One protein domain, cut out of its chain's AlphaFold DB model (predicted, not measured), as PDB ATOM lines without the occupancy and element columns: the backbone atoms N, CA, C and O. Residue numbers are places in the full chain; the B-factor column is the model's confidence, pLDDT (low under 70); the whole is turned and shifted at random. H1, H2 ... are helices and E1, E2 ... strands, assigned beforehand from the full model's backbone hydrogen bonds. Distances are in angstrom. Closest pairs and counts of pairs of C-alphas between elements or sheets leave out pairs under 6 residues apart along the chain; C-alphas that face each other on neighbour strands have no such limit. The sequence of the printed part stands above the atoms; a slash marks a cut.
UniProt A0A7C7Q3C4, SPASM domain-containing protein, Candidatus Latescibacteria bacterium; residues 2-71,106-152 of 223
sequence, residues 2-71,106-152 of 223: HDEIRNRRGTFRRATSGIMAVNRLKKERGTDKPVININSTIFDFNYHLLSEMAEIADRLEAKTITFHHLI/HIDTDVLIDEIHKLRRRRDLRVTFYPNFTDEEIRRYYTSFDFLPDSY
ATOM      1  N   HIS A   2      75.808 175.143 299.949       91.88
ATOM      2  CA  HIS A   2      76.645 173.925 299.747       91.88
ATOM      3  C   HIS A   2      77.887 174.178 298.872       91.88
ATOM      4  O   HIS A   2      78.994 173.795 299.236       91.88
ATOM      5  N   ASP A   3      77.712 174.837 297.724       92.62
ATOM      6  CA  ASP A   3      78.817 175.147 296.807       92.62
ATOM      7  C   ASP A   3      79.826 176.152 297.384       92.62
ATOM      8  O   ASP A   3      80.997 176.093 297.013       92.62
ATOM      9  N   GLU A   4      79.396 177.039 298.287       91.38
ATOM     10  CA  GLU A   4      80.287 177.961 299.012       91.38
ATOM     11  C   GLU A   4      81.140 177.188 300.019       91.38
ATOM     12  O   GLU A   4      82.358 177.298 299.979       91.38
ATOM     13  N   ILE A   5      80.526 176.315 300.831       88.94
ATOM     14  CA  ILE A   5      81.241 175.458 301.794       88.94
ATOM     15  C   ILE A   5      82.241 174.543 301.072       88.94
ATOM     16  O   ILE A   5      83.353 174.320 301.539       88.94
ATOM     17  N   ARG A   6      81.872 174.004 299.902       89.38
ATOM     18  CA  ARG A   6      82.768 173.178 299.071       89.38
ATOM     19  C   ARG A   6      83.752 173.993 298.228       89.38
ATOM     20  O   ARG A   6      84.529 173.389 297.487       89.38
ATOM     21  N   ASN A   7      83.682 175.322 298.294       92.12
ATOM     22  CA  ASN A   7      84.446 176.273 297.491       92.12
ATOM     23  C   ASN A   7      84.484 175.916 295.990       92.12
ATOM     24  O   ASN A   7      85.522 175.965 295.325       92.12
ATOM     25  N   ARG A   8      83.345 175.463 295.444       94.81
ATOM     26  CA  ARG A   8      83.245 175.029 294.048       94.81
ATOM     27  C   ARG A   8      81.811 175.093 293.534       94.81
ATOM     28  O   ARG A   8      80.938 174.325 293.937       94.81
ATOM     29  N   ARG A   9      81.587 175.962 292.546       95.75
ATOM     30  CA  ARG A   9      80.285 176.117 291.880       95.75
ATOM     31  C   ARG A   9      79.844 174.832 291.169       95.75
ATOM     32  O   ARG A   9      80.633 174.153 290.510       95.75
ATOM     33  N   GLY A  10      78.554 174.529 291.266       95.62
ATOM     34  CA  GLY A  10      77.880 173.408 290.623       95.62
ATOM     35  C   GLY A  10      78.065 172.051 291.306       95.62
ATOM     36  O   GLY A  10      77.591 171.052 290.757       95.62
ATOM     37  N   THR A  11      78.738 171.968 292.458       95.75
ATOM     38  CA  THR A  11      78.979 170.675 293.126       95.75
ATOM     39  C   THR A  11      77.716 170.054 293.693       95.75
ATOM     40  O   THR A  11      77.525 168.853 293.518       95.75
ATOM     41  N   PHE A  12      76.822 170.856 294.274       95.38
ATOM     42  CA  PHE A  12      75.537 170.392 294.783       95.38
ATOM     43  C   PHE A  12      74.729 169.733 293.668       95.38
ATOM     44  O   PHE A  12      74.364 168.566 293.768       95.38
ATOM     45  N   ARG A  13      74.552 170.448 292.548       96.88
ATOM     46  CA  ARG A  13      73.848 169.938 291.363       96.88
ATOM     47  C   ARG A  13      74.470 168.639 290.849       96.88
ATOM     48  O   ARG A  13      73.750 167.699 290.543       96.88
ATOM     49  N   ARG A  14      75.803 168.571 290.747       97.19
ATOM     50  CA  ARG A  14      76.494 167.356 290.283       97.19
ATOM     51  C   ARG A  14      76.254 166.169 291.218       97.19
ATOM     52  O   ARG A  14      75.973 165.078 290.731       97.19
ATOM     53  N   ALA A  15      76.346 166.381 292.530       96.06
ATOM     54  CA  ALA A  15      76.119 165.336 293.524       96.06
ATOM     55  C   ALA A  15      74.668 164.827 293.490       96.06
ATOM     56  O   ALA A  15      74.440 163.620 293.407       96.06
ATOM     57  N   THR A  16      73.687 165.734 293.474       97.06
ATOM     58  CA  THR A  16      72.264 165.368 293.455       97.06
ATOM     59  C   THR A  16      71.849 164.701 292.148       97.06
ATOM     60  O   THR A  16      71.148 163.693 292.186       97.06
ATOM     61  N   SER A  17      72.351 165.165 290.996       97.69
ATOM     62  CA  SER A  17      72.129 164.486 289.709       97.69
ATOM     63  C   SER A  17      72.691 163.061 289.695       97.69
ATOM     64  O   SER A  17      72.055 162.161 289.149       97.69
ATOM     65  N   GLY A  18      73.847 162.827 290.327       97.62
ATOM     66  CA  GLY A  18      74.408 161.483 290.479       97.62
ATOM     67  C   GLY A  18      73.506 160.560 291.303       97.62
ATOM     68  O   GLY A  18      73.218 159.442 290.879       97.62
ATOM     69  N   ILE A  19      72.996 161.045 292.440       97.31
ATOM     70  CA  ILE A  19      72.058 160.296 293.292       97.31
ATOM     71  C   ILE A  19      70.767 159.963 292.530       97.31
ATOM     72  O   ILE A  19      70.336 158.810 292.517       97.31
ATOM     73  N   MET A  20      70.191 160.943 291.827       97.38
ATOM     74  CA  MET A  20      68.994 160.743 291.004       97.38
ATOM     75  C   MET A  20      69.221 159.696 289.903       97.38
ATOM     76  O   MET A  20      68.357 158.849 289.677       97.38
ATOM     77  N   ALA A  21      70.389 159.701 289.253       97.94
ATOM     78  CA  ALA A  21      70.736 158.703 288.244       97.94
ATOM     79  C   ALA A  21      70.828 157.283 288.833       97.94
ATOM     80  O   ALA A  21      70.320 156.338 288.228       97.94
ATOM     81  N   VAL A  22      71.410 157.128 290.029       97.56
ATOM     82  CA  VAL A  22      71.451 155.837 290.739       97.56
ATOM     83  C   VAL A  22      70.039 155.357 291.082       97.56
ATOM     84  O   VAL A  22      69.712 154.202 290.824       97.56
ATOM     85  N   ASN A  23      69.171 156.231 291.603       96.69
ATOM     86  CA  ASN A  23      67.785 155.864 291.916       96.69
ATOM     87  C   ASN A  23      66.970 155.499 290.674       96.69
ATOM     88  O   ASN A  23      66.158 154.574 290.724       96.69
ATOM     89  N   ARG A  24      67.214 156.160 289.539       97.25
ATOM     90  CA  ARG A  24      66.608 155.774 288.260       97.25
ATOM     91  C   ARG A  24      67.020 154.353 287.858       97.25
ATOM     92  O   ARG A  24      66.152 153.524 287.610       97.25
ATOM     93  N   LEU A  25      68.321 154.046 287.891       97.88
ATOM     94  CA  LEU A  25      68.846 152.710 287.572       97.88
ATOM     95  C   LEU A  25      68.314 151.622 288.517       97.88
ATOM     96  O   LEU A  25      68.058 150.502 288.086       97.88
ATOM     97  N   LYS A  26      68.124 151.946 289.799       97.31
ATOM     98  CA  LYS A  26      67.498 151.055 290.787       97.31
ATOM     99  C   LYS A  26      66.077 150.666 290.387       97.31
ATOM    100  O   LYS A  26      65.749 149.481 290.387       97.31
ATOM    101  N   LYS A  27      65.267 151.656 289.990       96.50
ATOM    102  CA  LYS A  27      63.890 151.452 289.512       96.50
ATOM    103  C   LYS A  27      63.864 150.625 288.224       96.50
ATOM    104  O   LYS A  27      63.142 149.639 288.166       96.50
ATOM    105  N   GLU A  28      64.704 150.967 287.245       97.81
ATOM    106  CA  GLU A  28      64.831 150.229 285.974       97.81
ATOM    107  C   GLU A  28      65.220 148.756 286.182       97.81
ATOM    108  O   GLU A  28      64.757 147.878 285.460       97.81
ATOM    109  N   ARG A  29      66.060 148.475 287.184       97.31
ATOM    110  CA  ARG A  29      66.535 147.123 287.508       97.31
ATOM    111  C   ARG A  29      65.694 146.400 288.565       97.31
ATOM    112  O   ARG A  29      66.065 145.299 288.959       97.31
ATOM    113  N   GLY A  30      64.613 147.010 289.057       97.38
ATOM    114  CA  GLY A  30      63.760 146.426 290.098       97.38
ATOM    115  C   GLY A  30      64.496 146.113 291.408       97.38
ATOM    116  O   GLY A  30      64.175 145.128 292.066       97.38
ATOM    117  N   THR A  31      65.503 146.910 291.782       96.94
ATOM    118  CA  THR A  31      66.332 146.679 292.978       96.94
ATOM    119  C   THR A  31      66.284 147.852 293.955       96.94
ATOM    120  O   THR A  31      66.214 149.016 293.567       96.94
ATOM    121  N   ASP A  32      66.383 147.560 295.253       92.00
ATOM    122  CA  ASP A  32      66.543 148.557 296.313       92.00
ATOM    123  C   ASP A  32      68.024 148.912 296.575       92.00
ATOM    124  O   ASP A  32      68.309 149.808 297.382       92.00
ATOM    125  N   LYS A  33      68.972 148.261 295.877       95.06
ATOM    126  CA  LYS A  33      70.425 148.435 296.048       95.06
ATOM    127  C   LYS A  33      71.086 149.225 294.907       95.06
ATOM    128  O   LYS A  33      70.729 149.038 293.750       95.06
ATOM    129  N   PRO A  34      72.109 150.048 295.206       94.94
ATOM    130  CA  PRO A  34      72.682 150.288 296.532       94.94
ATOM    131  C   PRO A  34      71.773 151.144 297.428       94.94
ATOM    132  O   PRO A  34      70.939 151.927 296.962       94.94
ATOM    133  N   VAL A  35      71.943 150.983 298.741       94.38
ATOM    134  CA  VAL A  35      71.347 151.892 299.728       94.38
ATOM    135  C   VAL A  35      72.144 153.191 299.712       94.38
ATOM    136  O   VAL A  35      73.372 153.161 299.752       94.38
ATOM    137  N   ILE A  36      71.449 154.325 299.661       95.69
ATOM    138  CA  ILE A  36      72.078 155.646 299.643       95.69
ATOM    139  C   ILE A  36      72.025 156.230 301.055       95.69
ATOM    140  O   ILE A  36      70.941 156.379 301.624       95.69
ATOM    141  N   ASN A  37      73.201 156.546 301.602       96.38
ATOM    142  CA  ASN A  37      73.365 157.333 302.820       96.38
ATOM    143  C   ASN A  37      73.989 158.682 302.466       96.38
ATOM    144  O   ASN A  37      75.017 158.725 301.788       96.38
ATOM    145  N   ILE A  38      73.398 159.766 302.957       97.00
ATOM    146  CA  ILE A  38      73.964 161.107 302.823       97.00
ATOM    147  C   ILE A  38      74.751 161.428 304.090       97.00
ATOM    148  O   ILE A  38      74.242 161.278 305.193       97.00
ATOM    149  N   ASN A  39      75.992 161.884 303.939       96.94
ATOM    150  CA  ASN A  39      76.773 162.423 305.049       96.94
ATOM    151  C   ASN A  39      76.818 163.948 304.935       96.94
ATOM    152  O   ASN A  39      77.158 164.469 303.871       96.94
ATOM    153  N   SER A  40      76.515 164.647 306.025       96.44
ATOM    154  CA  SER A  40      76.630 166.104 306.118       96.44
ATOM    155  C   SER A  40      77.409 166.484 307.370       96.44
ATOM    156  O   SER A  40      77.172 165.916 308.429       96.44
ATOM    157  N   THR A  41      78.338 167.426 307.270       96.81
ATOM    158  CA  THR A  41      79.056 167.950 308.438       96.81
ATOM    159  C   THR A  41      78.263 169.113 309.022       96.81
ATOM    160  O   THR A  41      77.856 170.005 308.275       96.81
ATOM    161  N   ILE A  42      78.033 169.092 310.334       97.31
ATOM    162  CA  ILE A  42      77.467 170.220 311.080       97.31
ATOM    163  C   ILE A  42      78.533 171.306 311.128       97.31
ATOM    164  O   ILE A  42      79.656 171.033 311.540       97.31
ATOM    165  N   PHE A  43      78.191 172.513 310.709       93.88
ATOM    166  CA  PHE A  43      79.110 173.635 310.596       93.88
ATOM    167  C   PHE A  43      78.394 174.941 310.961       93.88
ATOM    168  O   PHE A  43      77.161 174.991 310.978       93.88
ATOM    169  N   ASP A  44      79.156 175.992 311.249       92.75
ATOM    170  CA  ASP A  44      78.650 177.328 311.603       92.75
ATOM    171  C   ASP A  44      77.642 177.879 310.572       92.75
ATOM    172  O   ASP A  44      76.607 178.432 310.936       92.75
ATOM    173  N   PHE A  45      77.859 177.621 309.281       91.06
ATOM    174  CA  PHE A  45      76.955 178.067 308.220       91.06
ATOM    175  C   PHE A  45      75.652 177.263 308.095       91.06
ATOM    176  O   PHE A  45      74.743 177.729 307.412       91.06
ATOM    177  N   ASN A  46      75.542 176.054 308.665       94.06
ATOM    178  CA  ASN A  46      74.427 175.141 308.349       94.06
ATOM    179  C   ASN A  46      73.713 174.507 309.550       94.06
ATOM    180  O   ASN A  46      72.713 173.819 309.342       94.06
ATOM    181  N   TYR A  47      74.187 174.708 310.782       96.50
ATOM    182  CA  TYR A  47      73.631 174.027 311.959       96.50
ATOM    183  C   TYR A  47      72.158 174.381 312.243       96.50
ATOM    184  O   TYR A  47      71.461 173.609 312.890       96.50
ATOM    185  N   HIS A  48      71.672 175.510 311.723       95.62
ATOM    186  CA  HIS A  48      70.274 175.941 311.799       95.62
ATOM    187  C   HIS A  48      69.392 175.362 310.673       95.62
ATOM    188  O   HIS A  48      68.178 175.530 310.694       95.62
ATOM    189  N   LEU A  49      69.989 174.672 309.691       95.25
ATOM    190  CA  LEU A  49      69.328 174.146 308.487       95.25
ATOM    191  C   LEU A  49      69.396 172.614 308.408       95.25
ATOM    192  O   LEU A  49      69.257 172.024 307.332       95.25
ATOM    193  N   LEU A  50      69.636 171.928 309.531       96.38
ATOM    194  CA  LEU A  50      69.746 170.466 309.533       96.38
ATOM    195  C   LEU A  50      68.418 169.808 309.128       96.38
ATOM    196  O   LEU A  50      68.428 168.821 308.385       96.38
ATOM    197  N   SER A  51      67.286 170.378 309.550       95.31
ATOM    198  CA  SER A  51      65.949 169.946 309.122       95.31
ATOM    199  C   SER A  51      65.758 170.039 307.604       95.31
ATOM    200  O   SER A  51      65.350 169.059 306.979       95.31
ATOM    201  N   GLU A  52      66.167 171.147 306.980       95.12
ATOM    202  CA  GLU A  52      66.113 171.311 305.518       95.12
ATOM    203  C   GLU A  52      67.021 170.311 304.794       95.12
ATOM    204  O   GLU A  52      66.667 169.759 303.750       95.12
ATOM    205  N   MET A  53      68.198 170.025 305.356       95.56
ATOM    206  CA  MET A  53      69.103 169.027 304.793       95.56
ATOM    207  C   MET A  53      68.499 167.613 304.845       95.56
ATOM    208  O   MET A  53      68.696 166.824 303.916       95.56
ATOM    209  N   ALA A  54      67.724 167.294 305.884       95.75
ATOM    210  CA  ALA A  54      66.965 166.048 305.943       95.75
ATOM    211  C   ALA A  54      65.865 166.003 304.866       95.75
ATOM    212  O   ALA A  54      65.748 165.001 304.168       95.75
ATOM    213  N   GLU A  55      65.133 167.096 304.632       95.44
ATOM    214  CA  GLU A  55      64.160 167.178 303.526       95.44
ATOM    215  C   GLU A  55      64.812 167.048 302.141       95.44
ATOM    216  O   GLU A  55      64.234 166.488 301.206       95.44
ATOM    217  N   ILE A  56      66.033 167.568 301.965       95.56
ATOM    218  CA  ILE A  56      66.824 167.325 300.752       95.56
ATOM    219  C   ILE A  56      67.118 165.828 300.614       95.56
ATOM    220  O   ILE A  56      66.970 165.283 299.521       95.56
ATOM    221  N   ALA A  57      67.510 165.153 301.696       96.06
ATOM    222  CA  ALA A  57      67.778 163.719 301.670       96.06
ATOM    223  C   ALA A  57      66.539 162.892 301.294       96.06
ATOM    224  O   ALA A  57      66.658 161.978 300.474       96.06
ATOM    225  N   ASP A  58      65.358 163.260 301.794       94.31
ATOM    226  CA  ASP A  58      64.090 162.616 301.424       94.31
ATOM    227  C   ASP A  58      63.759 162.786 299.946       94.31
ATOM    228  O   ASP A  58      63.452 161.813 299.255       94.31
ATOM    229  N   ARG A  59      63.880 164.014 299.426       95.06
ATOM    230  CA  ARG A  59      63.665 164.306 297.997       95.06
ATOM    231  C   ARG A  59      64.627 163.541 297.092       95.06
ATOM    232  O   ARG A  59      64.317 163.291 295.931       95.06
ATOM    233  N   LEU A  60      65.796 163.186 297.614       95.81
ATOM    234  CA  LEU A  60      66.792 162.373 296.929       95.81
ATOM    235  C   LEU A  60      66.583 160.869 297.137       95.81
ATOM    236  O   LEU A  60      67.441 160.088 296.727       95.81
ATOM    237  N   GLU A  61      65.476 160.452 297.758       95.00
ATOM    238  CA  GLU A  61      65.157 159.057 298.083       95.00
ATOM    239  C   GLU A  61      66.314 158.352 298.831       95.00
ATOM    240  O   GLU A  61      66.550 157.148 298.676       95.00
ATOM    241  N   ALA A  62      67.084 159.105 299.627       95.00
ATOM    242  CA  ALA A  62      68.125 158.541 300.475       95.00
ATOM    243  C   ALA A  62      67.482 157.786 301.641       95.00
ATOM    244  O   ALA A  62      66.462 158.198 302.186       95.00
ATOM    245  N   LYS A  63      68.079 156.662 302.050       93.88
ATOM    246  CA  LYS A  63      67.509 155.852 303.139       93.88
ATOM    247  C   LYS A  63      67.900 156.370 304.519       93.88
ATOM    248  O   LYS A  63      67.164 156.174 305.487       93.88
ATOM    249  N   THR A  64      69.072 156.989 304.590       95.25
ATOM    250  CA  THR A  64      69.677 157.479 305.823       95.25
ATOM    251  C   THR A  64      70.392 158.796 305.540       95.25
ATOM    252  O   THR A  64      70.954 158.992 304.457       95.25
ATOM    253  N   ILE A  65      70.393 159.679 306.532       97.31
ATOM    254  CA  ILE A  65      71.322 160.803 306.618       97.31
ATOM    255  C   ILE A  65      72.102 160.715 307.933       97.31
ATOM    256  O   ILE A  65      71.538 160.458 309.003       97.31
ATOM    257  N   THR A  66      73.413 160.911 307.854       97.62
ATOM    258  CA  THR A  66      74.302 161.022 309.010       97.62
ATOM    259  C   THR A  66      74.878 162.426 309.067       97.62
ATOM    260  O   THR A  66      75.597 162.852 308.160       97.62
ATOM    261  N   PHE A  67      74.581 163.129 310.152       98.12
ATOM    262  CA  PHE A  67      75.224 164.383 310.492       98.12
ATOM    263  C   PHE A  67      76.481 164.099 311.314       98.12
ATOM    264  O   PHE A  67      76.412 163.446 312.353       98.12
ATOM    265  N   HIS A  68      77.632 164.561 310.838       98.00
ATOM    266  CA  HIS A  68      78.902 164.447 311.549       98.00
ATOM    267  C   HIS A  68      79.197 165.745 312.284       98.00
ATOM    268  O   HIS A  68      79.060 166.824 311.702       98.00
ATOM    269  N   HIS A  69      79.628 165.644 313.539       97.94
ATOM    270  CA  HIS A  69      80.163 166.794 314.259       97.94
ATOM    271  C   HIS A  69      81.421 167.328 313.560       97.94
ATOM    272  O   HIS A  69      82.200 166.567 312.978       97.94
ATOM    273  N   LEU A  70      81.592 168.650 313.592       96.94
ATOM    274  CA  LEU A  70      82.738 169.324 312.992       96.94
ATOM    275  C   LEU A  70      84.025 168.907 313.692       96.94
ATOM    276  O   LEU A  70      84.116 169.028 314.905       96.94
ATOM    277  N   ILE A  71      85.042 168.523 312.930       97.06
ATOM    278  CA  ILE A  71      86.386 168.335 313.469       97.06
ATOM    279  C   ILE A  71      87.089 169.693 313.501       97.06
ATOM    280  O   ILE A  71      87.232 170.324 312.459       97.06
ATOM    281  N   HIS A 106      81.386 179.113 315.512       96.94
ATOM    282  CA  HIS A 106      80.254 179.974 315.859       96.94
ATOM    283  C   HIS A 106      78.922 179.209 315.794       96.94
ATOM    284  O   HIS A 106      78.122 179.380 314.873       96.94
ATOM    285  N   ILE A 107      78.695 178.326 316.767       97.44
ATOM    286  CA  ILE A 107      77.502 177.479 316.864       97.44
ATOM    287  C   ILE A 107      76.788 177.755 318.186       97.44
ATOM    288  O   ILE A 107      77.335 177.509 319.262       97.44
ATOM    289  N   ASP A 108      75.534 178.198 318.098       97.94
ATOM    290  CA  ASP A 108      74.634 178.199 319.246       97.94
ATOM    291  C   ASP A 108      74.226 176.753 319.558       97.94
ATOM    292  O   ASP A 108      73.522 176.084 318.791       97.94
ATOM    293  N   THR A 109      74.724 176.250 320.685       98.12
ATOM    294  CA  THR A 109      74.531 174.851 321.070       98.12
ATOM    295  C   THR A 109      73.089 174.530 321.448       98.12
ATOM    296  O   THR A 109      72.668 173.404 321.204       98.12
ATOM    297  N   ASP A 110      72.322 175.489 321.976       98.25
ATOM    298  CA  ASP A 110      70.907 175.280 322.297       98.25
ATOM    299  C   ASP A 110      70.092 175.096 321.021       98.25
ATOM    300  O   ASP A 110      69.364 174.112 320.881       98.25
ATOM    301  N   VAL A 111      70.312 175.969 320.036       98.12
ATOM    302  CA  VAL A 111      69.670 175.863 318.719       98.12
ATOM    303  C   VAL A 111      70.046 174.552 318.023       98.12
ATOM    304  O   VAL A 111      69.181 173.871 317.467       98.12
ATOM    305  N   LEU A 112      71.325 174.158 318.068       98.38
ATOM    306  CA  LEU A 112      71.770 172.885 317.498       98.38
ATOM    307  C   LEU A 112      71.085 171.689 318.177       98.38
ATOM    308  O   LEU A 112      70.633 170.766 317.495       98.38
ATOM    309  N   ILE A 113      71.010 171.680 319.507       98.44
ATOM    310  CA  ILE A 113      70.372 170.596 320.266       98.44
ATOM    311  C   ILE A 113      68.882 170.507 319.929       98.44
ATOM    312  O   ILE A 113      68.384 169.406 319.676       98.44
ATOM    313  N   ASP A 114      68.196 171.644 319.815       97.81
ATOM    314  CA  ASP A 114      66.797 171.693 319.393       97.81
ATOM    315  C   ASP A 114      66.594 171.097 317.991       97.81
ATOM    316  O   ASP A 114      65.683 170.284 317.790       97.81
ATOM    317  N   GLU A 115      67.452 171.436 317.023       97.69
ATOM    318  CA  GLU A 115      67.426 170.839 315.679       97.69
ATOM    319  C   GLU A 115      67.662 169.321 315.720       97.69
ATOM    320  O   GLU A 115      66.921 168.549 315.101       97.69
ATOM    321  N   ILE A 116      68.639 168.860 316.507       97.62
ATOM    322  CA  ILE A 116      68.916 167.429 316.705       97.62
ATOM    323  C   ILE A 116      67.687 166.714 317.276       97.62
ATOM    324  O   ILE A 116      67.307 165.635 316.806       97.62
ATOM    325  N   HIS A 117      67.038 167.300 318.281       96.88
ATOM    326  CA  HIS A 117      65.859 166.727 318.925       96.88
ATOM    327  C   HIS A 117      64.659 166.677 317.974       96.88
ATOM    328  O   HIS A 117      63.959 165.660 317.945       96.88
ATOM    329  N   LYS A 118      64.433 167.719 317.162       95.75
ATOM    330  CA  LYS A 118      63.415 167.713 316.092       95.75
ATOM    331  C   LYS A 118      63.660 166.571 315.110       95.75
ATOM    332  O   LYS A 118      62.754 165.780 314.845       95.75
ATOM    333  N   LEU A 119      64.895 166.428 314.640       96.25
ATOM    334  CA  LEU A 119      65.279 165.405 313.673       96.25
ATOM    335  C   LEU A 119      65.169 163.977 314.221       96.25
ATOM    336  O   LEU A 119      64.709 163.085 313.509       96.25
ATOM    337  N   ARG A 120      65.503 163.746 315.497       93.12
ATOM    338  CA  ARG A 120      65.343 162.435 316.160       93.12
ATOM    339  C   ARG A 120      63.881 161.969 316.242       93.12
ATOM    340  O   ARG A 120      63.627 160.768 316.367       93.12
ATOM    341  N   ARG A 121      62.909 162.887 316.177       91.19
ATOM    342  CA  ARG A 121      61.473 162.553 316.184       91.19
ATOM    343  C   ARG A 121      60.944 162.109 314.820       91.19
ATOM    344  O   ARG A 121      59.865 161.518 314.776       91.19
ATOM    345  N   ARG A 122      61.687 162.333 313.730       88.69
ATOM    346  CA  ARG A 122      61.300 161.868 312.389       88.69
ATOM    347  C   ARG A 122      61.251 160.336 312.316       88.69
ATOM    348  O   ARG A 122      61.896 159.627 313.093       88.69
ATOM    349  N   ARG A 123      60.414 159.818 311.415       84.00
ATOM    350  CA  ARG A 123      60.126 158.373 311.263       84.00
ATOM    351  C   ARG A 123      60.285 157.878 309.828       84.00
ATOM    352  O   ARG A 123      60.552 156.702 309.614       84.00
ATOM    353  N   ASP A 124      60.118 158.779 308.875       82.44
ATOM    354  CA  ASP A 124      60.236 158.591 307.435       82.44
ATOM    355  C   ASP A 124      61.692 158.458 306.966       82.44
ATOM    356  O   ASP A 124      61.992 157.613 306.119       82.44
ATOM    357  N   LEU A 125      62.601 159.207 307.595       90.69
ATOM    358  CA  LEU A 125      64.037 159.167 307.335       90.69
ATOM    359  C   LEU A 125      64.811 158.688 308.559       90.69
ATOM    360  O   LEU A 125      64.613 159.177 309.674       90.69
ATOM    361  N   ARG A 126      65.769 157.777 308.355       94.00
ATOM    362  CA  ARG A 126      66.721 157.435 309.412       94.00
ATOM    363  C   ARG A 126      67.758 158.552 309.525       94.00
ATOM    364  O   ARG A 126      68.703 158.606 308.741       94.00
ATOM    365  N   VAL A 127      67.595 159.414 310.521       96.75
ATOM    366  CA  VAL A 127      68.568 160.462 310.846       96.75
ATOM    367  C   VAL A 127      69.485 159.981 311.963       96.75
ATOM    368  O   VAL A 127      69.030 159.440 312.971       96.75
ATOM    369  N   THR A 128      70.789 160.155 311.782       96.12
ATOM    370  CA  THR A 128      71.803 159.802 312.783       96.12
ATOM    371  C   THR A 128      72.791 160.941 312.974       96.12
ATOM    372  O   THR A 128      73.049 161.698 312.042       96.12
ATOM    373  N   PHE A 129      73.349 161.034 314.177       97.25
ATOM    374  CA  PHE A 129      74.394 161.986 314.537       97.25
ATOM    375  C   PHE A 129      75.633 161.209 314.957       97.25
ATOM    376  O   PHE A 129      75.512 160.181 315.634       97.25
ATOM    377  N   TYR A 130      76.802 161.648 314.500       97.12
ATOM    378  CA  TYR A 130      78.051 160.950 314.751       97.12
ATOM    379  C   TYR A 130      79.194 161.902 315.144       97.12
ATOM    380  O   TYR A 130      79.521 162.807 314.374       97.12
ATOM    381  N   PRO A 131      79.849 161.685 316.300       96.69
ATOM    382  CA  PRO A 131      79.453 160.775 317.386       96.69
ATOM    383  C   PRO A 131      78.063 161.103 317.959       96.69
ATOM    384  O   PRO A 131      77.552 162.198 317.760       96.69
ATOM    385  N   ASN A 132      77.425 160.157 318.649       95.94
ATOM    386  CA  ASN A 132      76.101 160.379 319.238       95.94
ATOM    387  C   ASN A 132      76.245 160.946 320.654       95.94
ATOM    388  O   ASN A 132      76.007 160.249 321.640       95.94
ATOM    389  N   PHE A 133      76.674 162.202 320.726       97.62
ATOM    390  CA  PHE A 133      76.861 162.917 321.979       97.62
ATOM    391  C   PHE A 133      75.541 163.185 322.709       97.62
ATOM    392  O   PHE A 133      74.465 163.303 322.106       97.62
ATOM    393  N   THR A 134      75.648 163.271 324.034       98.06
ATOM    394  CA  THR A 134      74.610 163.854 324.891       98.06
ATOM    395  C   THR A 134      74.546 165.369 324.704       98.06
ATOM    396  O   THR A 134      75.489 165.978 324.206       98.06
ATOM    397  N   ASP A 135      73.451 165.993 325.132       98.56
ATOM    398  CA  ASP A 135      73.276 167.447 325.032       98.56
ATOM    399  C   ASP A 135      74.406 168.206 325.761       98.56
ATOM    400  O   ASP A 135      74.985 169.140 325.215       98.56
ATOM    401  N   GLU A 136      74.806 167.742 326.949       98.31
ATOM    402  CA  GLU A 136      75.928 168.320 327.705       98.31
ATOM    403  C   GLU A 136      77.275 168.145 326.986       98.31
ATOM    404  O   GLU A 136      78.110 169.051 326.947       98.31
ATOM    405  N   GLU A 137      77.494 166.988 326.360       98.38
ATOM    406  CA  GLU A 137      78.693 166.770 325.557       98.38
ATOM    407  C   GLU A 137      78.705 167.646 324.305       98.38
ATOM    408  O   GLU A 137      79.768 168.149 323.964       98.38
ATOM    409  N   ILE A 138      77.561 167.886 323.654       98.44
ATOM    410  CA  ILE A 138      77.462 168.817 322.519       98.44
ATOM    411  C   ILE A 138      77.881 170.220 322.960       98.44
ATOM    412  O   ILE A 138      78.697 170.844 322.279       98.44
ATOM    413  N   ARG A 139      77.394 170.690 324.115       98.31
ATOM    414  CA  ARG A 139      77.787 171.990 324.682       98.31
ATOM    415  C   ARG A 139      79.290 172.079 324.844       98.31
ATOM    416  O   ARG A 139      79.937 172.877 324.175       98.31
ATOM    417  N   ARG A 140      79.860 171.173 325.638       98.00
ATOM    418  CA  ARG A 140      81.302 171.124 325.901       98.00
ATOM    419  C   ARG A 140      82.129 170.933 324.633       98.00
ATOM    420  O   ARG A 140      83.240 171.449 324.557       98.00
ATOM    421  N   TYR A 141      81.616 170.190 323.650       97.88
ATOM    422  CA  TYR A 141      82.311 169.945 322.394       97.88
ATOM    423  C   TYR A 141      82.506 171.230 321.604       97.88
ATOM    424  O   TYR A 141      83.603 171.424 321.091       97.88
ATOM    425  N   TYR A 142      81.477 172.081 321.511       98.00
ATOM    426  CA  TYR A 142      81.497 173.307 320.708       98.00
ATOM    427  C   TYR A 142      81.947 174.556 321.474       98.00
ATOM    428  O   TYR A 142      82.406 175.502 320.846       98.00
ATOM    429  N   THR A 143      81.910 174.551 322.810       97.00
ATOM    430  CA  THR A 143      82.376 175.680 323.638       97.00
ATOM    431  C   THR A 143      83.808 175.516 324.160       97.00
ATOM    432  O   THR A 143      84.254 176.315 324.982       97.00
ATOM    433  N   SER A 144      84.536 174.478 323.733       96.88
ATOM    434  CA  SER A 144      85.920 174.230 324.149       96.88
ATOM    435  C   SER A 144      86.732 173.470 323.094       96.88
ATOM    436  O   SER A 144      86.253 172.545 322.426       96.88
ATOM    437  N   PHE A 145      88.016 173.819 322.986       96.88
ATOM    438  CA  PHE A 145      88.990 173.028 322.232       96.88
ATOM    439  C   PHE A 145      89.325 171.721 322.953       96.88
ATOM    440  O   PHE A 145      89.457 170.677 322.313       96.88
ATOM    441  N   ASP A 146      89.416 171.770 324.282       95.31
ATOM    442  CA  ASP A 146      89.643 170.603 325.121       95.31
ATOM    443  C   ASP A 146      88.313 169.890 325.372       95.31
ATOM    444  O   ASP A 146      87.403 170.428 326.009       95.31
ATOM    445  N   PHE A 147      88.198 168.665 324.864       96.44
ATOM    446  CA  PHE A 147      86.998 167.848 324.987       96.44
ATOM    447  C   PHE A 147      87.367 166.398 325.286       96.44
ATOM    448  O   PHE A 147      88.227 165.816 324.629       96.44
ATOM    449  N   LEU A 148      86.666 165.800 326.248       95.94
ATOM    450  CA  LEU A 148      86.657 164.362 326.472       95.94
ATOM    451  C   LEU A 148      85.221 163.924 326.755       95.94
ATOM    452  O   LEU A 148      84.575 164.541 327.608       95.94
ATOM    453  N   PRO A 149      84.743 162.864 326.085       95.06
ATOM    454  CA  PRO A 149      83.410 162.341 326.317       95.06
ATOM    455  C   PRO A 149      83.322 161.637 327.676       95.06
ATOM    456  O   PRO A 149      84.298 161.051 328.171       95.06
ATOM    457  N   ASP A 150      82.115 161.643 328.226       95.88
ATOM    458  CA  ASP A 150      81.723 160.853 329.392       95.88
ATOM    459  C   ASP A 150      80.868 159.649 328.977       95.88
ATOM    460  O   ASP A 150      80.919 158.601 329.619       95.88
ATOM    461  N   SER A 151      80.146 159.755 327.855       95.56
ATOM    462  CA  SER A 151      79.309 158.683 327.303       95.56
ATOM    463  C   SER A 151      80.094 157.628 326.512       95.56
ATOM    464  O   SER A 151      79.565 156.554 326.215       95.56
ATOM    465  N   TYR A 152      81.368 157.889 326.211       94.94
ATOM    466  CA  TYR A 152      82.251 156.983 325.476       94.94
ATOM    467  C   TYR A 152      83.476 156.592 326.295       94.94
ATOM    468  O   TYR A 152      84.027 157.372 327.075       94.94
TER     469      TYR A 152
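What this domain is: This is residues 2 to 71 and 106 to 152 of the 223 residues of the protein "SPASM domain-containing protein" of Candidatus Latescibacteria bacterium (UniProt A0A7C7Q3C4). A small wall of three parallel strands, order E1 E2 E3, has H3 over one face, in two layers, and its other face bare. H4 follows on beside H3 near the E3 edge with H5 packed on it, while long H2 is set off beyond the E1 edge, short H1 at its beginning. The 117 printed residues hold five named helices and three strands, in the order H1 H2 E1 H3 E2 H4 E3 H5, class mixed. The whole is elongated, 49 by 32 by 21 A, yet only just compact, close to loose, with a radius of gyration of the C-alphas of 15.9 A.

How they stand to each other: E1, residues 37 to 41, and E2, residues 64 to 68, are parallel at 21 degrees, with N 66 and O 38 2.8 A apart. E3, residues 126 to 130, is parallel to E2 at 19 degrees, with N 67 and O 128 2.8 A apart. H3, residues 50 to 59, is on the sheet at a height of 9.2 A, over E2, only just along the strands at 28 degrees on the local plane; the closest C-alphas, of Ala 57 and Ile 65, are 6.7 A apart. E1, H3 and E2 form a strand-helix-strand unit, two parallel neighbours joined through a helix, with a right-handed crossover. H4, residues 109 to 120, only grazes the sheet with residues 116 to 120. With residues 115 to 119 alone it touches H3, the same way at a shallow tilt of 29 degrees; the closest C-alphas, of Ser 51 and Leu 119, are 6.5 A apart. H5, residues 135 to 142, touches residues 109 to 113 of H4, opposite ways at a steep tilt of 52 degrees; the C-alphas of Thr 109 and Arg 139 are closest, 5.6 A. H2, residues 11 to 28, is not on the sheet and is apart from H3. H1, residues 2 to 5, touches H2 only at the corner, where the C-alphas of Asp 3 and Thr 11 are closest, 5.8 A. In H2, H3, H4 and H5 every O i to N i+4 pair is within hydrogen-bond range; H1 is too short for one.

Where its parts are: H1, 5.3 A long, begins at C-alpha 2 (76.645, 173.925, 299.747). H2 measures 25.9 A, H3 14.4 A, H4 16.2 A and H5 11.0 A; E1 measures 13.3 A, E2 12.9 A and E3 13.0 A. H5 ends at C-alpha 142 (81.497, 173.307, 320.708).

The domain as a whole: The C-alphas of Glu 28 and Asp 146 are the two farthest apart, 50.6 A. Residues 72 to 105 are not printed, and C-alphas 71 and 106 are 13.4 A apart across this cut, in the link E2 to H4. Of the links printed whole, H2 to E1 and E1 to H3 are short and the others tight. The mean pLDDT of the printed part is 95.8, and no printed residue is under 70.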